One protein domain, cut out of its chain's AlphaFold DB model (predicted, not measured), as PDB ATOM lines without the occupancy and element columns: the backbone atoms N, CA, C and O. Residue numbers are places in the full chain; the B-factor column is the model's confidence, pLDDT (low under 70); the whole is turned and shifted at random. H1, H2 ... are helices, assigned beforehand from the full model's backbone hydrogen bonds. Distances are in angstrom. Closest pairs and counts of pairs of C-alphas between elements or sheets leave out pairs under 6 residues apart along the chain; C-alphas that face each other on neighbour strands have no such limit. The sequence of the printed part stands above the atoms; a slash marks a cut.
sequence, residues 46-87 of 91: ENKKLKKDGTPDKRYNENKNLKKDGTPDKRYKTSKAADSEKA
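AT A GLANCE: This is residues 46 to 87 of the 91 residues of an uncharacterized protein of Dyadobacter sp. UC 10 (UniProt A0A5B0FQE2). There is little regular structure: a winding link, residues 50 to 76, runs between the short helix H1 near one end of an elongated shape and the longer helix H2 at the other. The printed part has 42 residues with two named helices, H1 then H2, and no named strand; its class is all helix, though the helices hold only 15 residues. It is only just compact, close to loose, with a radius of gyration of the C-alphas of 10.6 A, and spans 30 by 17 by 14 A.

IN THESE COORDINATES: H1, residues 46 to 49, begins at C-alpha 46 (151.649, 302.736, 210.170) and is 6.5 A long. H2, residues 77 to 87, is 15.8 A long and ends at C-alpha 87 (137.766, 303.312, 227.884).

HOW THE PARTS SIT: H1 and H2 are apart. In H2, 6 of 7 O i to N i+4 pairs are within hydrogen-bond range; H1 is too short for such a pair.

THE WHOLE: The farthest C-alphas, of Lys 52 and Ala 87, are 30.8 A apart. The printed part has no cut. The 27-residue link is long. Residues 82 to 87 have pLDDT under 70.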
ATOM      1  N   GLU A  46     151.994 303.707 209.119       84.94
ATOM      2  CA  GLU A  46     151.649 302.736 210.170       84.94
ATOM      3  C   GLU A  46     152.595 301.524 210.162       84.94
ATOM      4  O   GLU A  46     153.074 301.079 211.205       84.94
ATOM      5  N   ASN A  47     152.956 301.048 208.970       90.50
ATOM      6  CA  ASN A  47     153.766 299.848 208.780       90.50
ATOM      7  C   ASN A  47     155.272 300.097 208.892       90.50
ATOM      8  O   ASN A  47     156.042 299.147 209.035       90.50
ATOM      9  N   LYS A  48     155.728 301.358 208.843       90.19
ATOM     10  CA  LYS A  48     157.160 301.687 208.969       90.19
ATOM     11  C   LYS A  48     157.739 301.249 210.314       90.19
ATOM     12  O   LYS A  48     158.928 300.956 210.395       90.19
ATOM     13  N   LYS A  49     156.891 301.185 211.346       91.75
ATOM     14  CA  LYS A  49     157.248 300.764 212.706       91.75
ATOM     15  C   LYS A  49     156.964 299.279 212.960       91.75
ATOM     16  O   LYS A  49     157.086 298.825 214.095       91.75
ATOM     17  N   LEU A  50     156.581 298.519 211.933       92.19
ATOM     18  CA  LEU A  50     156.398 297.073 212.003       92.19
ATOM     19  C   LEU A  50     157.608 296.357 211.405       92.19
ATOM     20  O   LEU A  50     158.299 296.851 210.508       92.19
ATOM     21  N   LYS A  51     157.862 295.155 211.906       91.56
ATOM     22  CA  LYS A  51     158.834 294.236 211.317       91.56
ATOM     23  C   LYS A  51     158.230 293.519 210.101       91.56
ATOM     24  O   LYS A  51     157.052 293.672 209.787       91.56
ATOM     25  N   LYS A  52     159.038 292.709 209.405       89.06
ATOM     26  CA  LYS A  52     158.583 291.933 208.232       89.06
ATOM     27  C   LYS A  52     157.467 290.931 208.561       89.06
ATOM     28  O   LYS A  52     156.673 290.603 207.695       89.06
ATOM     29  N   ASP A  53     157.432 290.473 209.806       87.38
ATOM     30  CA  ASP A  53     156.473 289.535 210.386       87.38
ATOM     31  C   ASP A  53     155.194 290.217 210.904       87.38
ATOM     32  O   ASP A  53     154.366 289.561 211.524       87.38
ATOM     33  N   GLY A  54     155.024 291.530 210.702       87.44
ATOM     34  CA  GLY A  54     153.848 292.269 211.182       87.44
ATOM     35  C   GLY A  54     153.878 292.614 212.672       87.44
ATOM     36  O   GLY A  54     153.092 293.442 213.124       87.44
ATOM     37  N   THR A  55     154.821 292.061 213.436       91.81
ATOM     38  CA  THR A  55     155.005 292.380 214.855       91.81
ATOM     39  C   THR A  55     155.544 293.811 215.041       91.81
ATOM     40  O   THR A  55     156.412 294.241 214.268       91.81
ATOM     41  N   PRO A  56     155.118 294.547 216.089       93.38
ATOM     42  CA  PRO A  56     155.692 295.848 216.424       93.38
ATOM     43  C   PRO A  56     157.220 295.813 216.595       93.38
ATOM     44  O   PRO A  56     157.781 294.964 217.299       93.38
ATOM     45  N   ASP A  57     157.922 296.756 215.964       93.75
ATOM     46  CA  ASP A  57     159.371 296.894 216.094       93.75
ATOM     47  C   ASP A  57     159.737 297.656 217.377       93.75
ATOM     48  O   ASP A  57     159.525 298.865 217.477       93.75
ATOM     49  N   LYS A  58     160.316 296.948 218.360       91.75
ATOM     50  CA  LYS A  58     160.693 297.477 219.687       91.75
ATOM     51  C   LYS A  58     161.831 298.506 219.671       91.75
ATOM     52  O   LYS A  58     162.129 299.083 220.715       91.75
ATOM     53  N   ARG A  59     162.457 298.755 218.516       93.62
ATOM     54  CA  ARG A  59     163.389 299.882 218.346       93.62
ATOM     55  C   ARG A  59     162.687 301.233 218.506       93.62
ATOM     56  O   ARG A  59     163.310 302.191 218.953       93.62
ATOM     57  N   TYR A  60     161.389 301.301 218.205       91.81
ATOM     58  CA  TYR A  60     160.578 302.504 218.382       91.81
ATOM     59  C   TYR A  60     159.989 302.579 219.793       91.81
ATOM     60  O   TYR A  60     159.424 301.606 220.292       91.81
ATOM     61  N   ASN A  61     160.067 303.758 220.420       89.06
ATOM     62  CA  ASN A  61     159.569 303.988 221.782       89.06
ATOM     63  C   ASN A  61     158.077 303.657 221.940       89.06
ATOM     64  O   ASN A  61     157.692 303.053 222.937       89.06
ATOM     65  N   GLU A  62     157.268 303.976 220.929       86.69
ATOM     66  CA  GLU A  62     155.826 303.689 220.891       86.69
ATOM     67  C   GLU A  62     155.510 302.189 220.999       86.69
ATOM     68  O   GLU A  62     154.491 301.806 221.564       86.69
ATOM     69  N   ASN A  63     156.415 301.330 220.519       91.75
ATOM     70  CA  ASN A  63     156.217 299.885 220.463       91.75
ATOM     71  C   ASN A  63     156.819 299.133 221.657       91.75
ATOM     72  O   ASN A  63     156.606 297.927 221.788       91.75
ATOM     73  N   LYS A  64     157.590 299.803 222.526       90.50
ATOM     74  CA  LYS A  64     158.302 299.149 223.641       90.50
ATOM     75  C   LYS A  64     157.353 298.445 224.606       90.50
ATOM     76  O   LYS A  64     157.654 297.345 225.063       90.50
ATOM     77  N   ASN A  65     156.199 299.063 224.850       92.31
ATOM     78  CA  ASN A  65     155.192 298.575 225.788       92.31
ATOM     79  C   ASN A  65     153.991 297.948 225.068       92.31
ATOM     80  O   ASN A  65     152.902 297.891 225.642       92.31
ATOM     81  N   LEU A  66     154.166 297.514 223.815       91.31
ATOM     82  CA  LEU A  66     153.179 296.731 223.080       91.31
ATOM     83  C   LEU A  66     153.515 295.241 223.170       91.31
ATOM     84  O   LEU A  66     154.677 294.822 223.204       91.31
ATOM     85  N   LYS A  67     152.466 294.428 223.190       90.94
ATOM     86  CA  LYS A  67     152.547 292.979 223.045       90.94
ATOM     87  C   LYS A  67     152.753 292.598 221.570       90.94
ATOM     88  O   LYS A  67     152.734 293.447 220.679       90.94
ATOM     89  N   LYS A  68     152.943 291.301 221.302       87.56
ATOM     90  CA  LYS A  68     153.146 290.773 219.937       87.56
ATOM     91  C   LYS A  68     151.960 291.027 218.997       87.56
ATOM     92  O   LYS A  68     152.148 291.135 217.798       87.56
ATOM     93  N   ASP A  69     150.765 291.156 219.558       84.56
ATOM     94  CA  ASP A  69     149.498 291.437 218.882       84.56
ATOM     95  C   ASP A  69     149.221 292.942 218.697       84.56
ATOM     96  O   ASP A  69     148.149 293.314 218.237       84.56
ATOM     97  N   GLY A  70     150.153 293.829 219.075       84.81
ATOM     98  CA  GLY A  70     149.971 295.284 218.966       84.81
ATOM     99  C   GLY A  70     149.108 295.906 220.070       84.81
ATOM    100  O   GLY A  70     148.971 297.127 220.131       84.81
ATOM    101  N   THR A  71     148.566 295.099 220.984       89.75
ATOM    102  CA  THR A  71     147.824 295.581 222.156       89.75
ATOM    103  C   THR A  71     148.782 296.141 223.221       89.75
ATOM    104  O   THR A  71     149.863 295.575 223.420       89.75
ATOM    105  N   PRO A  72     148.408 297.202 223.964       90.94
ATOM    106  CA  PRO A  72     149.194 297.686 225.097       90.94
ATOM    107  C   PRO A  72     149.460 296.606 226.166       90.94
ATOM    108  O   PRO A  72     148.581 295.833 226.561       90.94
ATOM    109  N   ASP A  73     150.698 296.539 226.660       90.75
ATOM    110  CA  ASP A  73     151.104 295.660 227.757       90.75
ATOM    111  C   ASP A  73     150.812 296.315 229.117       90.75
ATOM    112  O   ASP A  73     151.525 297.209 229.573       90.75
ATOM    113  N   LYS A  74     149.758 295.830 229.786       89.69
ATOM    114  CA  LYS A  74     149.257 296.331 231.079       89.69
ATOM    115  C   LYS A  74     150.216 296.141 232.261       89.69
ATOM    116  O   LYS A  74     149.905 296.613 233.350       89.69
ATOM    117  N   ARG A  75     151.356 295.468 232.072       91.06
ATOM    118  CA  ARG A  75     152.429 295.408 233.081       91.06
ATOM    119  C   ARG A  75     153.131 296.755 233.262       91.06
ATOM    120  O   ARG A  75     153.701 297.003 234.319       91.06
ATOM    121  N   TYR A  76     153.065 297.632 232.260       88.62
ATOM    122  CA  TYR A  76     153.665 298.963 232.311       88.62
ATOM    123  C   TYR A  76     152.639 300.027 232.713       88.62
ATOM    124  O   TYR A  76     151.530 300.080 232.176       88.62
ATOM    125  N   LYS A  77     153.039 300.928 233.621       85.62
ATOM    126  CA  LYS A  77     152.194 302.033 234.117       85.62
ATOM    127  C   LYS A  77     151.686 302.939 232.986       85.62
ATOM    128  O   LYS A  77     150.519 303.314 232.978       85.62
ATOM    129  N   THR A  78     152.536 303.227 232.001       84.19
ATOM    130  CA  THR A  78     152.218 304.082 230.842       84.19
ATOM    131  C   THR A  78     151.127 303.491 229.943       84.19
ATOM    132  O   THR A  78     150.236 304.205 229.498       84.19
ATOM    133  N   SER A  79     151.141 302.175 229.726       83.75
ATOM    134  CA  SER A  79     150.131 301.470 228.926       83.75
ATOM    135  C   SER A  79     148.802 301.288 229.665       83.75
ATOM    136  O   SER A  79     147.747 301.236 229.036       83.75
ATOM    137  N   LYS A  80     148.835 301.210 231.003       78.56
ATOM    138  CA  LYS A  80     147.633 301.075 231.834       78.56
ATOM    139  C   LYS A  80     146.733 302.313 231.741       78.56
ATOM    140  O   LYS A  80     145.522 302.148 231.619       78.56
ATOM    141  N   ALA A  81     147.331 303.508 231.753       72.62
ATOM    142  CA  ALA A  81     146.622 304.781 231.604       72.62
ATOM    143  C   ALA A  81     146.013 304.947 230.198       72.62
ATOM    144  O   ALA A  81     144.852 305.329 230.065       72.62
ATOM    145  N   ALA A  82     146.750 304.559 229.153       68.12
ATOM    146  CA  ALA A  82     146.269 304.623 227.771       68.12
ATOM    147  C   ALA A  82     145.037 303.729 227.518       68.12
ATOM    148  O   ALA A  82     144.151 304.092 226.742       68.12
ATOM    149  N   ASP A  83     144.953 302.569 228.175       66.81
ATOM    150  CA  ASP A  83     143.770 301.704 228.100       66.81
ATOM    151  C   ASP A  83     142.562 302.307 228.835       66.81
ATOM    152  O   ASP A  83     141.444 302.223 228.324       66.81
ATOM    153  N   SER A  84     142.762 302.924 230.008       62.78
ATOM    154  CA  SER A  84     141.676 303.573 230.760       62.78
ATOM    155  C   SER A  84     141.168 304.848 230.089       62.78
ATOM    156  O   SER A  84     139.962 305.070 230.052       62.78
ATOM    157  N   GLU A  85     142.046 305.651 229.484       61.47
ATOM    158  CA  GLU A  85     141.646 306.841 228.718       61.47
ATOM    159  C   GLU A  85     140.849 306.465 227.463       61.47
ATOM    160  O   GLU A  85     139.831 307.085 227.154       61.47
ATOM    161  N   LYS A  86     141.257 305.400 226.761       60.09
ATOM    162  CA  LYS A  86     140.476 304.853 225.640       60.09
ATOM    163  C   LYS A  86     139.141 304.254 226.081       60.09
ATOM    164  O   LYS A  86     138.234 304.181 225.258       60.09
ATOM    165  N   ALA A  87     139.027 303.791 227.325       60.00
ATOM    166  CA  ALA A  87     137.766 303.312 227.884       60.00
ATOM    167  C   ALA A  87     136.837 304.474 228.278       60.00
ATOM    168  O   ALA A  87     135.644 304.386 228.024       60.00
TER     169      ALA A  87